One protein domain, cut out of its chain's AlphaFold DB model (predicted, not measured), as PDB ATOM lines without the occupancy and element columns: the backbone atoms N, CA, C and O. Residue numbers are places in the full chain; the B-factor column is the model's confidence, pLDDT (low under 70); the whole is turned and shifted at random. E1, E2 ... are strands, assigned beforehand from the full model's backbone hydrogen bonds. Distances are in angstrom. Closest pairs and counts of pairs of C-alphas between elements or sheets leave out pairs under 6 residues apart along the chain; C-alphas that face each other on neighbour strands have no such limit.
ATOM      1  N   GLU A  37     314.021 350.807 337.207       84.06
ATOM      2  CA  GLU A  37     312.695 350.864 336.590       84.06
ATOM      3  C   GLU A  37     311.641 350.483 337.628       84.06
ATOM      4  O   GLU A  37     311.781 349.467 338.314       84.06
ATOM      5  N   PHE A  38     310.573 351.277 337.732       77.88
ATOM      6  CA  PHE A  38     309.470 350.936 338.620       77.88
ATOM      7  C   PHE A  38     308.689 349.750 338.057       77.88
ATOM      8  O   PHE A  38     308.100 349.827 336.977       77.88
ATOM      9  N   ARG A  39     308.642 348.660 338.816       68.31
ATOM     10  CA  ARG A  39     307.884 347.457 338.484       68.31
ATOM     11  C   ARG A  39     306.873 347.187 339.591       68.31
ATOM     12  O   ARG A  39     307.262 346.705 340.654       68.31
ATOM     13  N   PRO A  40     305.572 347.444 339.356       49.97
ATOM     14  CA  PRO A  40     304.533 347.302 340.379       49.97
ATOM     15  C   PRO A  40     304.393 345.880 340.943       49.97
ATOM     16  O   PRO A  40     303.862 345.706 342.031       49.97
ATOM     17  N   SER A  41     304.826 344.867 340.186       48.53
ATOM     18  CA  SER A  41     304.828 343.456 340.586       48.53
ATOM     19  C   SER A  41     306.134 343.001 341.247       48.53
ATOM     20  O   SER A  41     306.223 341.845 341.651       48.53
ATOM     21  N   SER A  42     307.144 343.873 341.336       46.28
ATOM     22  CA  SER A  42     308.417 343.580 342.003       46.28
ATOM     23  C   SER A  42     308.310 343.787 343.514       46.28
ATOM     24  O   SER A  42     307.623 344.696 343.977       46.28
ATOM     25  N   GLY A  43     309.033 342.987 344.301       41.75
ATOM     26  CA  GLY A  43     309.082 343.128 345.764       41.75
ATOM     27  C   GLY A  43     309.965 344.284 346.249       41.75
ATOM     28  O   GLY A  43     309.992 344.570 347.441       41.75
ATOM     29  N   VAL A  44     310.690 344.941 345.337       48.28
ATOM     30  CA  VAL A  44     311.604 346.062 345.621       48.28
ATOM     31  C   VAL A  44     311.109 347.405 345.071       48.28
ATOM     32  O   VAL A  44     311.739 348.432 345.311       48.28
ATOM     33  N   GLY A  45     310.001 347.415 344.323       63.19
ATOM     34  CA  GLY A  45     309.455 348.593 343.647       63.19
ATOM     35  C   GLY A  45     310.316 349.051 342.466       63.19
ATOM     36  O   GLY A  45     309.877 348.979 341.322       63.19
ATOM     37  N   CYS A  46     311.541 349.500 342.737       71.75
ATOM     38  CA  CYS A  46     312.519 349.958 341.755       71.75
ATOM     39  C   CYS A  46     313.537 348.851 341.452       71.75
ATOM     40  O   CYS A  46     314.398 348.524 342.268       71.75
ATOM     41  N   VAL A  47     313.447 348.274 340.257       79.31
ATOM     42  CA  VAL A  47     314.268 347.143 339.813       79.31
ATOM     43  C   VAL A  47     315.432 347.638 338.973       79.31
ATOM     44  O   VAL A  47     315.247 348.389 338.019       79.31
ATOM     45  N   GLN A  48     316.645 347.190 339.297       89.12
ATOM     46  CA  GLN A  48     317.839 347.536 338.529       89.12
ATOM     47  C   GLN A  48     317.709 347.036 337.081       89.12
ATOM     48  O   GLN A  48     317.548 345.838 336.837       89.12
ATOM     49  N   ILE A  49     317.826 347.939 336.110       89.44
ATOM     50  CA  ILE A  49     317.491 347.649 334.704       89.44
ATOM     51  C   ILE A  49     318.511 346.757 333.992       89.44
ATOM     52  O   ILE A  49     318.176 346.064 333.035       89.44
ATOM     53  N   ASN A  50     319.768 346.773 334.435       88.19
ATOM     54  CA  ASN A  50     320.878 346.112 333.748       88.19
ATOM     55  C   ASN A  50     321.315 344.803 334.423       88.19
ATOM     56  O   ASN A  50     322.403 344.312 334.123       88.19
ATOM     57  N   CYS A  51     320.493 344.215 335.300       87.62
ATOM     58  CA  CYS A  51     320.892 343.024 336.053       87.62
ATOM     59  C   CYS A  51     321.332 341.867 335.150       87.62
ATOM     60  O   CYS A  51     322.408 341.310 335.327       87.62
ATOM     61  N   GLY A  52     320.548 341.578 334.105       85.25
ATOM     62  CA  GLY A  52     320.848 340.503 333.152       85.25
ATOM     63  C   GLY A  52     322.087 340.741 332.279       85.25
ATOM     64  O   GLY A  52     322.434 339.884 331.474       85.25
ATOM     65  N   THR A  53     322.739 341.902 332.401       88.31
ATOM     66  CA  THR A  53     323.983 342.220 331.683       88.31
ATOM     67  C   THR A  53     325.232 341.999 332.535       88.31
ATOM     68  O   THR A  53     326.342 342.002 332.003       88.31
ATOM     69  N   ILE A  54     325.065 341.799 333.844       90.62
ATOM     70  CA  ILE A  54     326.158 341.559 334.784       90.62
ATOM     71  C   ILE A  54     326.426 340.060 334.814       90.62
ATOM     72  O   ILE A  54     325.513 339.248 334.968       90.62
ATOM     73  N   LYS A  55     327.693 339.685 334.639       92.56
ATOM     74  CA  LYS A  55     328.093 338.279 334.633       92.56
ATOM     75  C   LYS A  55     327.742 337.636 335.978       92.56
ATOM     76  O   LYS A  55     328.034 338.209 337.024       92.56
ATOM     77  N   ASP A  56     327.128 336.457 335.911       88.12
ATOM     78  CA  ASP A  56     326.695 335.660 337.062       88.12
ATOM     79  C   ASP A  56     325.635 336.349 337.941       88.12
ATOM     80  O   ASP A  56     325.326 335.862 339.024       88.12
ATOM     81  N   ALA A  57     325.027 337.444 337.472       86.62
ATOM     82  CA  ALA A  57     323.893 338.072 338.131       86.62
ATOM     83  C   ALA A  57     322.558 337.612 337.536       86.62
ATOM     84  O   ALA A  57     322.448 337.292 336.350       86.62
ATOM     85  N   HIS A  58     321.516 337.624 338.357       74.94
ATOM     86  CA  HIS A  58     320.149 337.356 337.937       74.94
ATOM     87  C   HIS A  58     319.148 338.082 338.839       74.94
ATOM     88  O   HIS A  58     319.482 338.586 339.913       74.94
ATOM     89  N   TYR A  59     317.900 338.153 338.384       70.56
ATOM     90  CA  TYR A  59     316.806 338.647 339.206       70.56
ATOM     91  C   TYR A  59     316.337 337.544 340.155       70.56
ATOM     92  O   TYR A  59     315.972 336.455 339.716       70.56
ATOM     93  N   SER A  60     316.322 337.848 341.447       55.12
ATOM     94  CA  SER A  60     315.649 337.034 342.461       55.12
ATOM     95  C   SER A  60     314.131 337.004 342.236       55.12
ATOM     96  O   SER A  60     313.587 337.748 341.418       55.12
ATOM     97  N   TYR A  61     313.417 336.190 343.015       49.69
ATOM     98  CA  TYR A  61     311.955 336.107 342.943       49.69
ATOM     99  C   TYR A  61     311.238 337.426 343.303       49.69
ATOM    100  O   TYR A  61     310.092 337.614 342.907       49.69
ATOM    101  N   THR A  62     311.903 338.350 344.009       49.09
ATOM    102  CA  THR A  62     311.407 339.715 344.285       49.09
ATOM    103  C   THR A  62     311.853 340.740 343.239       49.09
ATOM    104  O   THR A  62     311.625 341.937 343.409       49.09
ATOM    105  N   GLU A  63     312.481 340.285 342.154       63.34
ATOM    106  CA  GLU A  63     313.117 341.079 341.100       63.34
ATOM    107  C   GLU A  63     314.308 341.942 341.571       63.34
ATOM    108  O   GLU A  63     314.754 342.842 340.862       63.34
ATOM    109  N   ARG A  64     314.907 341.642 342.734       65.81
ATOM    110  CA  ARG A  64     316.204 342.226 343.127       65.81
ATOM    111  C   ARG A  64     317.341 341.619 342.311       65.81
ATOM    112  O   ARG A  64     317.361 340.403 342.130       65.81
ATOM    113  N   CYS A  65     318.307 342.438 341.894       77.00
ATOM    114  CA  CYS A  65     319.514 341.954 341.232       77.00
ATOM    115  C   CYS A  65     320.500 341.334 342.233       77.00
ATOM    116  O   CYS A  65     320.919 342.005 343.177       77.00
ATOM    117  N   ILE A  66     320.843 340.061 342.035       75.44
ATOM    118  CA  ILE A  66     321.655 339.245 342.950       75.44
ATOM    119  C   ILE A  66     322.646 338.366 342.177       75.44
ATOM    120  O   ILE A  66     322.541 338.248 340.960       75.44
ATOM    121  N   CYS A  67     323.599 337.751 342.877       81.00
ATOM    122  CA  CYS A  67     324.696 336.990 342.280       81.00
ATOM    123  C   CYS A  67     324.572 335.471 342.451       81.00
ATOM    124  O   CYS A  67     324.089 335.005 343.476       81.00
ATOM    125  N   GLY A  68     325.079 334.699 341.490       77.69
ATOM    126  CA  GLY A  68     325.247 333.249 341.580       77.69
ATOM    127  C   GLY A  68     323.948 332.518 341.903       77.69
ATOM    128  O   GLY A  68     322.950 332.690 341.213       77.69
ATOM    129  N   SER A  69     323.965 331.721 342.967       62.41
ATOM    130  CA  SER A  69     322.783 331.096 343.575       62.41
ATOM    131  C   SER A  69     322.408 331.746 344.912       62.41
ATOM    132  O   SER A  69     321.647 331.165 345.692       62.41
ATOM    133  N   ALA A  70     322.925 332.951 345.187       50.59
ATOM    134  CA  ALA A  70     322.617 333.695 346.401       50.59
ATOM    135  C   ALA A  70     321.099 333.843 346.569       50.59
ATOM    136  O   ALA A  70     320.386 334.172 345.628       50.59
ATOM    137  N   GLY A  71     320.581 333.597 347.772       44.66
ATOM    138  CA  GLY A  71     319.138 333.701 348.024       44.66
ATOM    139  C   GLY A  71     318.300 332.514 347.529       44.66
ATOM    140  O   GLY A  71     317.074 332.589 347.580       44.66
ATOM    141  N   SER A  72     318.927 331.415 347.092       44.38
ATOM    142  CA  SER A  72     318.274 330.115 346.884       44.38
ATOM    143  C   SER A  72     318.394 329.220 348.126       44.38
ATOM    144  O   SER A  72     319.403 329.243 348.825       44.38
ATOM    145  N   GLU A  73     317.404 328.355 348.376       38.88
ATOM    146  CA  GLU A  73     317.505 327.282 349.385       38.88
ATOM    147  C   GLU A  73     318.569 326.221 349.027       38.88
ATOM    148  O   GLU A  73     319.033 325.479 349.891       38.88
ATOM    149  N   PHE A  74     318.995 326.192 347.758       44.62
ATOM    150  CA  PHE A  74     320.072 325.351 347.233       44.62
ATOM    151  C   PHE A  74     321.312 326.180 346.869       44.62
ATOM    152  O   PHE A  74     321.992 325.873 345.888       44.62
ATOM    153  N   GLU A  75     321.588 327.249 347.622       51.06
ATOM    154  CA  GLU A  75     322.762 328.099 347.417       51.06
ATOM    155  C   GLU A  75     324.047 327.252 347.380       51.06
ATOM    156  O   GLU A  75     324.379 326.531 348.324       51.06
ATOM    157  N   ASN A  76     324.768 327.328 346.263       60.72
ATOM    158  CA  ASN A  76     326.022 326.634 346.036       60.72
ATOM    159  C   ASN A  76     327.184 327.539 346.478       60.72
ATOM    160  O   ASN A  76     327.398 328.589 345.867       60.72
ATOM    161  N   PRO A  77     327.986 327.142 347.483       70.44
ATOM    162  CA  PRO A  77     329.126 327.939 347.944       70.44
ATOM    163  C   PRO A  77     330.214 328.148 346.884       70.44
ATOM    164  O   PRO A  77     331.060 329.022 347.043       70.44
ATOM    165  N   ALA A  78     330.222 327.326 345.830       73.06
ATOM    166  CA  ALA A  78     331.149 327.459 344.715       73.06
ATOM    167  C   ALA A  78     330.693 328.480 343.658       73.06
ATOM    168  O   ALA A  78     331.422 328.681 342.692       73.06
ATOM    169  N   ASP A  79     329.524 329.108 343.811       76.94
ATOM    170  CA  ASP A  79     329.055 330.176 342.928       76.94
ATOM    171  C   ASP A  79     329.575 331.548 343.414       76.94
ATOM    172  O   ASP A  79     329.904 331.719 344.595       76.94
ATOM    173  N   PRO A  80     329.682 332.554 342.531       81.00
ATOM    174  CA  PRO A  80     330.164 333.885 342.896       81.00
ATOM    175  C   PRO A  80     329.075 334.696 343.620       81.00
ATOM    176  O   PRO A  80     328.558 335.666 343.084       81.00
ATOM    177  N   ASN A  81     328.697 334.297 344.839       75.94
ATOM    178  CA  ASN A  81     327.534 334.835 345.567       75.94
ATOM    179  C   ASN A  81     327.747 336.233 346.188       75.94
ATOM    180  O   ASN A  81     326.801 336.818 346.721       75.94
ATOM    181  N   LYS A  82     328.962 336.794 346.146       82.00
ATOM    182  CA  LYS A  82     329.267 338.110 346.726       82.00
ATOM    183  C   LYS A  82     328.967 339.224 345.725       82.00
ATOM    184  O   LYS A  82     329.556 339.293 344.649       82.00
ATOM    185  N   SER A  83     328.080 340.130 346.123       83.12
ATOM    186  CA  SER A  83     327.686 341.308 345.347       83.12
ATOM    187  C   SER A  83     328.654 342.480 345.502       83.12
ATOM    188  O   SER A  83     328.864 342.977 346.609       83.12
ATOM    189  N   CYS A  84     329.177 342.979 344.385       86.94
ATOM    190  CA  CYS A  84     329.933 344.225 344.310       86.94
ATOM    191  C   CYS A  84     329.029 345.336 343.776       86.94
ATOM    192  O   CYS A  84     328.570 345.273 342.634       86.94
ATOM    193  N   ASN A  85     328.765 346.340 344.613       88.56
ATOM    194  CA  ASN A  85     327.814 347.412 344.325       88.56
ATOM    195  C   ASN A  85     328.526 348.752 344.149       88.56
ATOM    196  O   ASN A  85     329.534 349.018 344.808       88.56
ATOM    197  N   TYR A  86     327.985 349.611 343.286       85.12
ATOM    198  CA  TYR A  86     328.434 350.992 343.210       85.12
ATOM    199  C   TYR A  86     328.174 351.703 344.547       85.12
ATOM    200  O   TYR A  86     327.232 351.356 345.264       85.12
ATOM    201  N   PRO A  87     328.970 352.727 344.884       83.12
ATOM    202  CA  PRO A  87     328.668 353.626 345.988       83.12
ATOM    203  C   PRO A  87     327.251 354.217 345.897       83.12
ATOM    204  O   PRO A  87     326.705 354.412 344.808       83.12
ATOM    205  N   ALA A  88     326.664 354.539 347.050       75.50
ATOM    206  CA  ALA A  88     325.318 355.114 347.133       75.50
ATOM    207  C   ALA A  88     325.208 356.522 346.508       75.50
ATOM    208  O   ALA A  88     324.111 356.980 346.222       75.50
ATOM    209  N   ASP A  89     326.326 357.210 346.278       78.81
ATOM    210  CA  ASP A  89     326.399 358.517 345.616       78.81
ATOM    211  C   ASP A  89     326.698 358.419 344.108       78.81
ATOM    212  O   ASP A  89     326.821 359.439 343.422       78.81
ATOM    213  N   TYR A  90     326.794 357.206 343.553       84.06
ATOM    214  CA  TYR A  90     327.042 357.009 342.129       84.06
ATOM    215  C   TYR A  90     325.819 357.406 341.292       84.06
ATOM    216  O   TYR A  90     324.878 356.636 341.115       84.06
ATOM    217  N   ALA A  91     325.862 358.616 340.731       77.94
ATOM    218  CA  ALA A  91     324.724 359.282 340.094       77.94
ATOM    219  C   ALA A  91     324.010 358.485 338.982       77.94
ATOM    220  O   ALA A  91     322.826 358.713 338.730       77.94
ATOM    221  N   SER A  92     324.710 357.581 338.290       82.88
ATOM    222  CA  SER A  92     324.132 356.804 337.186       82.88
ATOM    223  C   SER A  92     323.351 355.573 337.636       82.88
ATOM    224  O   SER A  92     322.495 355.118 336.884       82.88
ATOM    225  N   CYS A  93     323.679 355.002 338.798       82.75
ATOM    226  CA  CYS A  93     323.049 353.785 339.314       82.75
ATOM    227  C   CYS A  93     323.391 353.619 340.811       82.75
ATOM    228  O   CYS A  93     324.257 352.806 341.155       82.75
ATOM    229  N   PRO A  94     322.796 354.437 341.703       81.94
ATOM    230  CA  PRO A  94     323.150 354.471 343.122       81.94
ATOM    231  C   PRO A  94     322.968 353.102 343.779       81.94
ATOM    232  O   PRO A  94     321.856 352.591 343.820       81.94
ATOM    233  N   GLY A  95     324.040 352.493 344.292       81.06
ATOM    234  CA  GLY A  95     323.941 351.182 344.949       81.06
ATOM    235  C   GLY A  95     323.697 349.990 344.015       81.06
ATOM    236  O   GLY A  95     323.486 348.879 344.504       81.06
ATOM    237  N   CYS A  96     323.734 350.177 342.693       85.56
ATOM    238  CA  CYS A  96     323.526 349.085 341.748       85.56
ATOM    239  C   CYS A  96     324.640 348.045 341.823       85.56
ATOM    240  O   CYS A  96     325.822 348.386 341.919       85.56
ATOM    241  N   LEU A  97     324.263 346.780 341.665       87.94
ATOM    242  CA  LEU A  97     325.201 345.690 341.448       87.94
ATOM    243  C   LEU A  97     325.973 345.946 340.148       87.94
ATOM    244  O   LEU A  97     325.370 346.336 339.147       87.94
ATOM    245  N   PHE A  98     327.283 345.717 340.133       92.25
ATOM    246  CA  PHE A  98     328.095 345.807 338.912       92.25
ATOM    247  C   PHE A  98     328.989 344.593 338.667       92.25
ATOM    248  O   PHE A  98     329.428 344.393 337.535       92.25
ATOM    249  N   ALA A  99     329.254 343.781 339.692       93.62
ATOM    250  CA  ALA A  99     329.995 342.534 339.558       93.62
ATOM    251  C   ALA A  99     329.586 341.516 340.631       93.62
ATOM    252  O   ALA A  99     329.125 341.883 341.713       93.62
ATOM    253  N   CYS A 100     329.802 340.245 340.308       90.69
ATOM    254  CA  CYS A 100     329.631 339.100 341.191       90.69
ATOM    255  C   CYS A 100     330.972 338.383 341.326       90.69
ATOM    256  O   CYS A 100     331.634 338.135 340.317       90.69
ATOM    257  N   VAL A 101     331.386 338.095 342.558       90.75
ATOM    258  CA  VAL A 101     332.681 337.466 342.871       90.75
ATOM    259  C   VAL A 101     332.516 336.390 343.945       90.75
ATOM    260  O   VAL A 101     331.465 336.300 344.588       90.75
ATOM    261  N   HIS A 102     333.533 335.558 344.158       84.50
ATOM    262  CA  HIS A 102     333.533 334.633 345.294       84.50
ATOM    263  C   HIS A 102     333.769 335.370 346.623       84.50
ATOM    264  O   HIS A 102     334.225 336.513 346.661       84.50
TER     265      HIS A 102
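AT A GLANCE: This is residues 37 to 102 of the 441 residues of an uncharacterized protein of Parcubacteria group bacterium GW2011_GWA2_48_9 (UniProt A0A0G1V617). This domain has little regular structure: loops surround two small two-stranded hairpins, E2 with E3 and E4 with E5, which come together at E3 and E5, while E1 lies to one side. The long loop of residues 68 to 81 and the E4 to E5 loop hold the two ends of the length. The 66 printed residues have no named helix and five named strands, E1 to E5 in order, in 18 residues: all strand, both sheets antiparallel. The whole is compact, radius of gyration of the C-alphas 11.8 A, spanning 32 by 26 by 17 A.

IN THESE COORDINATES: E1, residues 46 to 48, begins at C-alpha 46 (312.519, 349.958, 341.755). E2 is residues 57 to 59, E3 65 to 67 and E4 82 to 85, 9.7 A long. E5, residues 97 to 101, 11.2 A, ends at C-alpha 101 (332.681, 337.466, 342.871).

HOW THE PARTS SIT: Residues 37 to 38 pair antiparallel with 46 to 47 of E1, which pairs with no named strand. In hairpin E2 and E3, N 58 and O 66 are 2.9 A apart, within hydrogen-bond range; in hairpin E4 and E5, N 84 and O 99 are 2.9 A apart. The closest C-alphas of E3 and E5, Cys 67 and Cys 100, are 5.5 A apart. E2 and E4 are apart.

THE WHOLE: The farthest C-alphas, Phe 74 and Ala 91, are 35.0 A apart. The printed part has no cut; links E3 to E4 and E4 to E5 are long. Model pLDDT is under 70 at residues 39 to 45, 60 to 64 and 69 to 76.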